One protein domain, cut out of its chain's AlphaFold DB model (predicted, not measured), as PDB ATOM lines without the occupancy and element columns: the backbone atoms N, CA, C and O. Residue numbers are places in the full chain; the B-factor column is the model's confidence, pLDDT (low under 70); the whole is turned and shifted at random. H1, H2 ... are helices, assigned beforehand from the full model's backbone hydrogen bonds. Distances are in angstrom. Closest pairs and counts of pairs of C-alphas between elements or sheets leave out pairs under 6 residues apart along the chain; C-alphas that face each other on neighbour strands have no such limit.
ATOM      1  N   GLY A   8     100.970 139.342 122.581       88.19
ATOM      2  CA  GLY A   8     100.331 138.187 123.231       88.19
ATOM      3  C   GLY A   8     101.255 137.366 124.139       88.19
ATOM      4  O   GLY A   8     100.906 137.105 125.284       88.19
ATOM      5  N   ALA A   9     102.447 136.997 123.660       90.75
ATOM      6  CA  ALA A   9     103.399 136.221 124.459       90.75
ATOM      7  C   ALA A   9     103.977 137.025 125.634       90.75
ATOM      8  O   ALA A   9     104.141 136.486 126.723       90.75
ATOM      9  N   ASN A  10     104.247 138.317 125.428       90.44
ATOM     10  CA  ASN A  10     104.772 139.186 126.482       90.44
ATOM     11  C   ASN A  10     103.745 139.399 127.596       90.44
ATOM     12  O   ASN A  10     104.123 139.394 128.761       90.44
ATOM     13  N   LEU A  11     102.462 139.533 127.248       89.94
ATOM     14  CA  LEU A  11     101.385 139.601 128.234       89.94
ATOM     15  C   LEU A  11     101.296 138.308 129.042       89.94
ATOM     16  O   LEU A  11     101.352 138.367 130.257       89.94
ATOM     17  N   ALA A  12     101.304 137.144 128.390       91.56
ATOM     18  CA  ALA A  12     101.267 135.871 129.111       91.56
ATOM     19  C   ALA A  12     102.470 135.675 130.060       91.56
ATOM     20  O   ALA A  12     102.332 135.084 131.129       91.56
ATOM     21  N   LEU A  13     103.658 136.159 129.679       94.44
ATOM     22  CA  LEU A  13     104.840 136.131 130.548       94.44
ATOM     23  C   LEU A  13     104.710 137.090 131.737       94.44
ATOM     24  O   LEU A  13     105.139 136.743 132.837       94.44
ATOM     25  N   LEU A  14     104.128 138.272 131.525       93.50
ATOM     26  CA  LEU A  14     103.834 139.219 132.597       93.50
ATOM     27  C   LEU A  14     102.805 138.636 133.573       93.50
ATOM     28  O   LEU A  14     103.063 138.624 134.772       93.50
ATOM     29  N   ASP A  15     101.719 138.059 133.057       94.50
ATOM     30  CA  ASP A  15     100.674 137.400 133.845       94.50
ATOM     31  C   ASP A  15     101.277 136.299 134.736       94.50
ATOM     32  O   ASP A  15     101.001 136.218 135.934       94.50
ATOM     33  N   ALA A  16     102.164 135.473 134.170       94.56
ATOM     34  CA  ALA A  16     102.851 134.417 134.911       94.56
ATOM     35  C   ALA A  16     103.780 134.966 136.009       94.56
ATOM     36  O   ALA A  16     103.856 134.383 137.094       94.56
ATOM     37  N   LEU A  17     104.486 136.069 135.743       96.56
ATOM     38  CA  LEU A  17     105.358 136.717 136.722       96.56
ATOM     39  C   LEU A  17     104.550 137.307 137.883       96.56
ATOM     40  O   LEU A  17     104.874 137.052 139.042       96.56
ATOM     41  N   GLU A  18     103.506 138.077 137.584       95.81
ATOM     42  CA  GLU A  18     102.679 138.750 138.589       95.81
ATOM     43  C   GLU A  18     101.936 137.743 139.472       95.81
ATOM     44  O   GLU A  18     101.983 137.846 140.701       95.81
ATOM     45  N   LEU A  19     101.337 136.710 138.870       96.69
ATOM     46  CA  LEU A  19     100.708 135.629 139.624       96.69
ATOM     47  C   LEU A  19     101.736 134.859 140.465       96.69
ATOM     48  O   LEU A  19     101.485 134.562 141.632       96.69
ATOM     49  N   GLY A  20     102.913 134.564 139.905       97.25
ATOM     50  CA  GLY A  20     103.993 133.891 140.626       97.25
ATOM     51  C   GLY A  20     104.446 134.666 141.867       97.25
ATOM     52  O   GLY A  20     104.606 134.073 142.934       97.25
ATOM     53  N   LEU A  21     104.590 135.989 141.758       97.44
ATOM     54  CA  LEU A  21     104.918 136.866 142.886       97.44
ATOM     55  C   LEU A  21     103.801 136.897 143.939       97.44
ATOM     56  O   LEU A  21     104.090 136.836 145.134       97.44
ATOM     57  N   ALA A  22     102.533 136.941 143.520       95.81
ATOM     58  CA  ALA A  22     101.396 136.909 144.441       95.81
ATOM     59  C   ALA A  22     101.352 135.607 145.261       95.81
ATOM     60  O   ALA A  22     101.136 135.640 146.475       95.81
ATOM     61  N   LEU A  23     101.609 134.466 144.617       96.88
ATOM     62  CA  LEU A  23     101.676 133.164 145.284       96.88
ATOM     63  C   LEU A  23     102.919 133.032 146.176       96.88
ATOM     64  O   LEU A  23     102.831 132.462 147.263       96.88
ATOM     65  N   ALA A  24     104.064 133.577 145.761       97.44
ATOM     66  CA  ALA A  24     105.272 133.596 146.583       97.44
ATOM     67  C   ALA A  24     105.067 134.400 147.878       97.44
ATOM     68  O   ALA A  24     105.450 133.934 148.947       97.44
ATOM     69  N   ALA A  25     104.383 135.545 147.808       96.25
ATOM     70  CA  ALA A  25     104.036 136.327 148.995       96.25
ATOM     71  C   ALA A  25     103.141 135.532 149.967       96.25
ATOM     72  O   ALA A  25     103.379 135.524 151.172       96.25
ATOM     73  N   LEU A  26     102.156 134.785 149.451       96.94
ATOM     74  CA  LEU A  26     101.347 133.886 150.284       96.94
ATOM     75  C   LEU A  26     102.171 132.766 150.923       96.94
ATOM     76  O   LEU A  26     101.879 132.354 152.046       96.94
ATOM     77  N   GLN A  27     103.178 132.250 150.217       97.44
ATOM     78  CA  GLN A  27     104.086 131.242 150.755       97.44
ATOM     79  C   GLN A  27     104.925 131.803 151.909       97.44
ATOM     80  O   GLN A  27     105.063 131.129 152.930       97.44
ATOM     81  N   GLU A  28     105.459 133.019 151.770       97.12
ATOM     82  CA  GLU A  28     106.209 133.706 152.831       97.12
ATOM     83  C   GLU A  28     105.337 133.982 154.063       97.12
ATOM     84  O   GLU A  28     105.776 133.761 155.193       97.12
ATOM     85  N   ASP A  29     104.073 134.349 153.848       96.00
ATOM     86  CA  ASP A  29     103.081 134.552 154.910       96.00
ATOM     87  C   ASP A  29     102.566 133.237 155.535       96.00
ATOM     88  O   ASP A  29     101.771 133.264 156.478       96.00
ATOM     89  N   GLY A  30     102.972 132.073 155.010       97.12
ATOM     90  CA  GLY A  30     102.493 130.758 155.453       97.12
ATOM     91  C   GLY A  30     101.024 130.473 155.112       97.12
ATOM     92  O   GLY A  30     100.424 129.566 155.686       97.12
ATOM     93  N   LYS A  31     100.438 131.237 154.183       97.00
ATOM     94  CA  LYS A  31      99.021 131.200 153.790       97.00
ATOM     95  C   LYS A  31      98.761 130.509 152.454       97.00
ATOM     96  O   LYS A  31      97.618 130.439 152.028       97.00
ATOM     97  N   LEU A  32      99.779 129.959 151.790       94.12
ATOM     98  CA  LEU A  32      99.581 129.293 150.494       94.12
ATOM     99  C   LEU A  32      98.622 128.084 150.570       94.12
ATOM    100  O   LEU A  32      97.990 127.734 149.578       94.12
ATOM    101  N   GLY A  33      98.496 127.447 151.738       95.00
ATOM    102  CA  GLY A  33      97.535 126.361 151.968       95.00
ATOM    103  C   GLY A  33      96.113 126.819 152.316       95.00
ATOM    104  O   GLY A  33      95.227 125.974 152.430       95.00
ATOM    105  N   ASP A  34      95.893 128.119 152.517       97.25
ATOM    106  CA  ASP A  34      94.588 128.702 152.819       97.25
ATOM    107  C   ASP A  34      93.878 129.064 151.509       97.25
ATOM    108  O   ASP A  34      94.261 129.997 150.802       97.25
ATOM    109  N   ALA A  35      92.840 128.295 151.179       95.81
ATOM    110  CA  ALA A  35      92.096 128.455 149.939       95.81
ATOM    111  C   ALA A  35      91.425 129.833 149.818       95.81
ATOM    112  O   ALA A  35      91.361 130.363 148.708       95.81
ATOM    113  N   ASP A  36      90.975 130.424 150.927       97.25
ATOM    114  CA  ASP A  36      90.318 131.732 150.909       97.25
ATOM    115  C   ASP A  36      91.354 132.839 150.670       97.25
ATOM    116  O   ASP A  36      91.148 133.712 149.825       97.25
ATOM    117  N   ALA A  37      92.518 132.752 151.325       95.81
ATOM    118  CA  ALA A  37      93.626 133.686 151.104       95.81
ATOM    119  C   ALA A  37      94.194 133.598 149.674       95.81
ATOM    120  O   ALA A  37      94.544 134.618 149.073       95.81
ATOM    121  N   VAL A  38      94.268 132.387 149.109       97.06
ATOM    122  CA  VAL A  38      94.650 132.176 147.707       97.06
ATOM    123  C   VAL A  38      93.613 132.789 146.770       97.06
ATOM    124  O   VAL A  38      93.991 133.526 145.862       97.06
ATOM    125  N   ALA A  39      92.322 132.529 146.990       97.19
ATOM    126  CA  ALA A  39      91.253 133.061 146.150       97.19
ATOM    127  C   ALA A  39      91.230 134.598 146.153       97.19
ATOM    128  O   ALA A  39      91.138 135.206 145.089       97.19
ATOM    129  N   GLU A  40      91.390 135.226 147.321       96.25
ATOM    130  CA  GLU A  40      91.476 136.686 147.446       96.25
ATOM    131  C   GLU A  40      92.657 137.255 146.645       96.25
ATOM    132  O   GLU A  40      92.507 138.229 145.902       96.25
ATOM    133  N   LYS A  41      93.839 136.631 146.742       95.44
ATOM    134  CA  LYS A  41      95.022 137.088 146.000       95.44
ATOM    135  C   LYS A  41      94.914 136.882 144.498       95.44
ATOM    136  O   LYS A  41      95.342 137.764 143.755       95.44
ATOM    137  N   VAL A  42      94.354 135.759 144.052       96.12
ATOM    138  CA  VAL A  42      94.123 135.514 142.622       96.12
ATOM    139  C   VAL A  42      93.113 136.515 142.071       96.12
ATOM    140  O   VAL A  42      93.379 137.095 141.026       96.12
ATOM    141  N   ALA A  43      92.024 136.802 142.790       96.12
ATOM    142  CA  ALA A  43      91.040 137.795 142.361       96.12
ATOM    143  C   ALA A  43      91.667 139.189 142.177       96.12
ATOM    144  O   ALA A  43      91.464 139.832 141.149       96.12
ATOM    145  N   ALA A  44      92.501 139.628 143.125       94.12
ATOM    146  CA  ALA A  44      93.211 140.904 143.013       94.12
ATOM    147  C   ALA A  44      94.184 140.944 141.815       94.12
ATOM    148  O   ALA A  44      94.303 141.970 141.145       94.12
ATOM    149  N   PHE A  45      94.870 139.832 141.527       95.50
ATOM    150  CA  PHE A  45      95.696 139.692 140.324       95.50
ATOM    151  C   PHE A  45      94.847 139.772 139.043       95.50
ATOM    152  O   PHE A  45      95.176 140.532 138.131       95.50
ATOM    153  N   GLU A  46      93.734 139.037 138.985       94.06
ATOM    154  CA  GLU A  46      92.855 138.982 137.815       94.06
ATOM    155  C   GLU A  46      92.260 140.350 137.469       94.06
ATOM    156  O   GLU A  46      92.166 140.684 136.286       94.06
ATOM    157  N   GLU A  47      91.909 141.172 138.461       93.81
ATOM    158  CA  GLU A  47      91.424 142.540 138.235       93.81
ATOM    159  C   GLU A  47      92.461 143.403 137.495       93.81
ATOM    160  O   GLU A  47      92.135 144.066 136.502       93.81
ATOM    161  N   GLY A  48      93.725 143.359 137.932       87.75
ATOM    162  CA  GLY A  48      94.828 144.083 137.295       87.75
ATOM    163  C   GLY A  48      95.140 143.560 135.891       87.75
ATOM    164  O   GLY A  48      95.201 144.336 134.927       87.75
ATOM    165  N   MET A  49      95.254 142.236 135.766       91.00
ATOM    166  CA  MET A  49      95.515 141.531 134.512       91.00
ATOM    167  C   MET A  49      94.432 141.833 133.465       91.00
ATOM    168  O   MET A  49      94.740 142.240 132.342       91.00
ATOM    169  N   CYS A  50      93.150 141.710 133.826       88.69
ATOM    170  CA  CYS A  50      92.030 141.954 132.914       88.69
ATOM    171  C   CYS A  50      91.990 143.406 132.430       88.69
ATOM    172  O   CYS A  50      91.782 143.655 131.238       88.69
ATOM    173  N   ALA A  51      92.227 144.370 133.324       89.12
ATOM    174  CA  ALA A  51      92.261 145.781 132.959       89.12
ATOM    175  C   ALA A  51      93.395 146.091 131.966       89.12
ATOM    176  O   ALA A  51      93.203 146.865 131.024       89.12
ATOM    177  N   MET A  52      94.576 145.491 132.147       86.44
ATOM    178  CA  MET A  52      95.696 145.655 131.219       86.44
ATOM    179  C   MET A  52      95.436 144.959 129.878       86.44
ATOM    180  O   MET A  52      95.571 145.586 128.821       86.44
ATOM    181  N   ALA A  53      95.022 143.692 129.911       84.12
ATOM    182  CA  ALA A  53      94.731 142.901 128.722       84.12
ATOM    183  C   ALA A  53      93.636 143.547 127.857       84.12
ATOM    184  O   ALA A  53      93.743 143.533 126.630       84.12
ATOM    185  N   GLY A  54      92.630 144.173 128.481       85.69
ATOM    186  CA  GLY A  54      91.582 144.932 127.795       85.69
ATOM    187  C   GLY A  54      92.137 146.080 126.949       85.69
ATOM    188  O   GLY A  54      91.867 146.140 125.749       85.69
ATOM    189  N   ARG A  55      92.996 146.933 127.526       86.75
ATOM    190  CA  ARG A  55      93.619 148.059 126.798       86.75
ATOM    191  C   ARG A  55      94.438 147.590 125.594       86.75
ATOM    192  O   ARG A  55      94.365 148.176 124.515       86.75
ATOM    193  N   ILE A  56      95.209 146.515 125.758       86.56
ATOM    194  CA  ILE A  56      96.021 145.968 124.663       86.56
ATOM    195  C   ILE A  56      95.137 145.311 123.595       86.56
ATOM    196  O   ILE A  56      95.409 145.451 122.401       86.56
ATOM    197  N   ALA A  57      94.050 144.643 123.991       87.44
ATOM    198  CA  ALA A  57      93.089 144.064 123.056       87.44
ATOM    199  C   ALA A  57      92.392 145.129 122.199       87.44
ATOM    200  O   ALA A  57      92.245 144.925 120.992       87.44
ATOM    201  N   GLU A  58      92.005 146.265 122.783       89.12
ATOM    202  CA  GLU A  58      91.438 147.399 122.045       89.12
ATOM    203  C   GLU A  58      92.417 147.920 120.986       89.12
ATOM    204  O   GLU A  58      92.064 148.033 119.809       89.12
ATOM    205  N   GLY A  59      93.679 148.143 121.371       85.44
ATOM    206  CA  GLY A  59      94.738 148.542 120.441       85.44
ATOM    207  C   GLY A  59      94.950 147.525 119.312       85.44
ATOM    208  O   GLY A  59      95.023 147.905 118.140       85.44
ATOM    209  N   ALA A  60      94.977 146.231 119.644       86.62
ATOM    210  CA  ALA A  60      95.144 145.138 118.687       86.62
ATOM    211  C   ALA A  60      93.978 145.022 117.695       86.62
ATOM    212  O   ALA A  60      94.192 144.717 116.519       86.62
ATOM    213  N   ASN A  61      92.750 145.272 118.149       89.06
ATOM    214  CA  ASN A  61      91.564 145.272 117.296       89.06
ATOM    215  C   ASN A  61      91.540 146.498 116.374       89.06
ATOM    216  O   ASN A  61      91.213 146.364 115.196       89.06
ATOM    217  N   GLY A  62      91.960 147.667 116.866       86.69
ATOM    218  CA  GLY A  62      92.147 148.852 116.025       86.69
ATOM    219  C   GLY A  62      93.222 148.648 114.950       86.69
ATOM    220  O   GLY A  62      93.025 149.034 113.800       86.69
ATOM    221  N   ASN A  63      94.333 147.987 115.294       86.19
ATOM    222  CA  ASN A  63      95.374 147.624 114.326       86.19
ATOM    223  C   ASN A  63      94.848 146.628 113.282       86.19
ATOM    224  O   ASN A  63      95.108 146.795 112.096       86.19
ATOM    225  N   LEU A  64      94.078 145.621 113.709       88.19
ATOM    226  CA  LEU A  64      93.442 144.670 112.799       88.19
ATOM    227  C   LEU A  64      92.547 145.399 111.788       88.19
ATOM    228  O   LEU A  64      92.726 145.211 110.590       88.19
ATOM    229  N   ALA A  65      91.639 146.262 112.254       88.62
ATOM    230  CA  ALA A  65      90.709 146.986 111.387       88.62
ATOM    231  C   ALA A  65      91.426 147.816 110.305       88.62
ATOM    232  O   ALA A  65      91.018 147.779 109.148       88.62
ATOM    233  N   ALA A  66      92.527 148.492 110.651       87.31
ATOM    234  CA  ALA A  66      93.310 149.276 109.694       87.31
ATOM    235  C   ALA A  66      94.063 148.410 108.661       87.31
ATOM    236  O   ALA A  66      94.295 148.846 107.532       87.31
ATOM    237  N   CYS A  67      94.449 147.185 109.034       86.00
ATOM    238  CA  CYS A  67      95.234 146.284 108.187       86.00
ATOM    239  C   CYS A  67      94.400 145.401 107.248       86.00
ATOM    240  O   CYS A  67      94.952 144.886 106.279       86.00
ATOM    241  N   VAL A  68      93.114 145.178 107.540       89.69
ATOM    242  CA  VAL A  68      92.226 144.331 106.715       89.69
ATOM    243  C   VAL A  68      90.947 145.044 106.259       89.69
ATOM    244  O   VAL A  68      90.015 144.400 105.776       89.69
ATOM    245  N   GLY A  69      90.878 146.361 106.450       88.25
ATOM    246  CA  GLY A  69      89.722 147.186 106.123       88.25
ATOM    247  C   GLY A  69      89.616 147.528 104.631       88.25
ATOM    248  O   GLY A  69      90.568 147.366 103.868       88.25
ATOM    249  N   PRO A  70      88.460 148.050 104.186       89.19
ATOM    250  CA  PRO A  70      88.238 148.423 102.786       89.19
ATOM    251  C   PRO A  70      89.139 149.575 102.302       89.19
ATOM    252  O   PRO A  70      89.313 149.736 101.100       89.19
ATOM    253  N   ASN A  71      89.717 150.347 103.230       87.94
ATOM    254  CA  ASN A  71      90.578 151.506 102.964       87.94
ATOM    255  C   ASN A  71      92.078 151.202 103.178       87.94
ATOM    256  O   ASN A  71      92.915 152.106 103.260       87.94
ATOM    257  N   THR A  72      92.447 149.927 103.324       86.25
ATOM    258  CA  THR A  72      93.849 149.491 103.329       86.25
ATOM    259  C   THR A  72      94.428 149.655 101.907       86.25
ATOM    260  O   THR A  72      93.758 149.272 100.947       86.25
ATOM    261  N   PRO A  73      95.659 150.187 101.717       88.50
ATOM    262  CA  PRO A  73      96.721 150.369 102.716       88.50
ATOM    263  C   PRO A  73      96.806 151.752 103.378       88.50
ATOM    264  O   PRO A  73      97.587 151.914 104.315       88.50
ATOM    265  N   GLU A  74      96.043 152.748 102.930       90.12
ATOM    266  CA  GLU A  74      96.200 154.143 103.375       90.12
ATOM    267  C   GLU A  74      95.899 154.330 104.868       90.12
ATOM    268  O   GLU A  74      96.666 154.991 105.574       90.12
ATOM    269  N   GLU A  75      94.854 153.682 105.389       88.19
ATOM    270  CA  GLU A  75      94.551 153.709 106.828       88.19
ATOM    271  C   GLU A  75      95.640 153.047 107.683       88.19
ATOM    272  O   GLU A  75      95.974 153.552 108.758       88.19
ATOM    273  N   ALA A  76      96.240 151.954 107.200       86.69
ATOM    274  CA  ALA A  76      97.340 151.293 107.897       86.69
ATOM    275  C   ALA A  76      98.566 152.213 107.985       86.69
ATOM    276  O   ALA A  76      99.125 152.391 109.067       86.69
ATOM    277  N   LEU A  77      98.953 152.850 106.872       88.56
ATOM    278  CA  LEU A  77     100.084 153.784 106.825       88.56
ATOM    279  C   LEU A  77      99.883 154.979 107.762       88.56
ATOM    280  O   LEU A  77     100.801 155.343 108.498       88.56
ATOM    281  N   LYS A  78      98.676 155.554 107.779       88.31
ATOM    282  CA  LYS A  78      98.334 156.651 108.690       88.31
ATOM    283  C   LYS A  78      98.485 156.229 110.152       88.31
ATOM    284  O   LYS A  78      99.122 156.931 110.932       88.31
ATOM    285  N   ARG A  79      97.964 155.054 110.507       84.88
ATOM    286  CA  ARG A  79      98.040 154.522 111.871       84.88
ATOM    287  C   ARG A  79      99.477 154.220 112.309       84.88
ATOM    288  O   ARG A  79      99.831 154.488 113.455       84.88
ATOM    289  N   PHE A  80     100.320 153.713 111.409       85.38
ATOM    290  CA  PHE A  80     101.752 153.538 111.677       85.38
ATOM    291  C   PHE A  80     102.462 154.877 111.909       85.38
ATOM    292  O   PHE A  80     103.263 154.984 112.837       85.38
ATOM    293  N   ALA A  81     102.155 155.902 111.110       86.50
ATOM    294  CA  ALA A  81     102.722 157.238 111.286       86.50
ATOM    295  C   ALA A  81     102.315 157.867 112.632       86.50
ATOM    296  O   ALA A  81     103.160 158.436 113.315       86.50
ATOM    297  N   GLU A  82     101.056 157.710 113.049       85.44
ATOM    298  CA  GLU A  82     100.565 158.173 114.356       85.44
ATOM    299  C   GLU A  82     101.282 157.473 115.526       85.44
ATOM    300  O   GLU A  82     101.669 158.126 116.493       85.44
ATOM    301  N   GLN A  83     101.521 156.159 115.428       77.31
ATOM    302  CA  GLN A  83     102.240 155.403 116.462       77.31
ATOM    303  C   GLN A  83     103.738 155.735 116.519       77.31
ATOM    304  O   GLN A  83     104.294 155.813 117.613       77.31
ATOM    305  N   MET A  84     104.395 155.953 115.374       72.50
ATOM    306  CA  MET A  84     105.809 156.348 115.347       72.50
ATOM    307  C   MET A  84     106.022 157.804 115.768       72.50
ATOM    308  O   MET A  84     106.970 158.083 116.493       72.50
ATOM    309  N   GLY A  85     105.125 158.721 115.391       65.25
ATOM    310  CA  GLY A  85     105.180 160.116 115.838       65.25
ATOM    311  C   GLY A  85     104.940 160.278 117.344       65.25
ATOM    312  O   GLY A  85     105.507 161.170 117.965       65.25
ATOM    313  N   ALA A  86     104.160 159.387 117.965       56.84
ATOM    314  CA  ALA A  86     104.000 159.348 119.421       56.84
ATOM    315  C   ALA A  86     105.256 158.833 120.162       56.84
ATOM    316  O   ALA A  86     105.446 159.155 121.334       56.84
ATOM    317  N   ALA A  87     106.124 158.060 119.498       50.31
ATOM    318  CA  ALA A  87     107.343 157.505 120.094       50.31
ATOM    319  C   ALA A  87     108.488 158.530 120.226       50.31
ATOM    320  O   ALA A  87     109.383 158.330 121.043       50.31
ATOM    321  N   GLU A  88     108.455 159.638 119.477       46.81
ATOM    322  CA  GLU A  88     109.471 160.704 119.559       46.81
ATOM    323  C   GLU A  88     109.279 161.650 120.765       46.81
ATOM    324  O   GLU A  88     110.175 162.431 121.072       46.81
ATOM    325  N   GLY A  89     108.145 161.571 121.478       43.53
ATOM    326  CA  GLY A  89     107.826 162.431 122.630       43.53
ATOM    327  C   GLY A  89     107.911 161.763 124.011       43.53
ATOM    328  O   GLY A  89     107.577 162.402 125.005       43.53
TER     329      GLY A  89
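AT A GLANCE: This is residues 8 to 89 of the 94 residues of the protein "AvrPphE (AvrPphE protein) (Type III effector HopX1)" of Ganoderma boninense (UniProt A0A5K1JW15). One long helix, H2, makes the length of the model; H1 folds back side by side with one part of it as a helical hairpin, and at the other end of H2 the shorter H3 turns off as an arm that makes a V with it. Residues 81 to 89, of which 81 to 87 belong to H3, stick out free of the rest. The printed part has 82 residues with three named helices, H1, H2 and H3 in that order along the chain, and no named strand; its class is all helix. It is extended, with a radius of gyration of the C-alphas of 19.1 A, and spans 57 by 28 by 17 A.

IN THESE COORDINATES: Start with H2, residues 35 to 68: find C-alpha 35 at (92.096, 128.455, 149.939), and from there the helix runs 46.0 A to C-alpha 68 at (92.226, 144.331, 106.715). Go back to the first printed residue, Gly 8, for H1, residues 8 to 28, which measures 30.5 A from first to last C-alpha. Then look past H2 for H3, residues 74 to 87, 20.4 A long, which ends at C-alpha 87 at (107.343, 157.505, 120.094).

HOW THE PARTS SIT: Begin at residues 37 to 53 of H2, the part of it that touches H1. The closest C-alphas of the two helices are those of Leu 19 and Phe 45, 6.5 A apart. H1 and H2 run opposite ways at a shallow tilt of 11 degrees and form a helical hairpin, two helices in a row along the chain that run back along each other. Now move to residues 63 to 67 of H2, which touch H3 at its residues 75 to 79. Here the closest C-alphas are those of Ala 66 and Ala 76, 4.9 A apart. H2 and H3 run opposite ways at a steep tilt of 52 degrees. H1 and H3 are apart. In the backbones of H1 and H3 every O i to N i+4 pair is within hydrogen-bond range, and in H2 28 of 30 are.

THE WHOLE: The outline is a rod, and its two C-alphas farthest apart are those of Gly 30 and Asn 71, at 57.7 A. Without residues 81 to 89, which stand free, the body spans 57 by 17 by 13 A. The printed part has no cut. The link from H1 to H2 is short, with 6 residues, and the link from H2 to H3 is tight, with 5. The mean pLDDT of the printed part is 88.8; look for low confidence at residues 85 to 89, which are under 70.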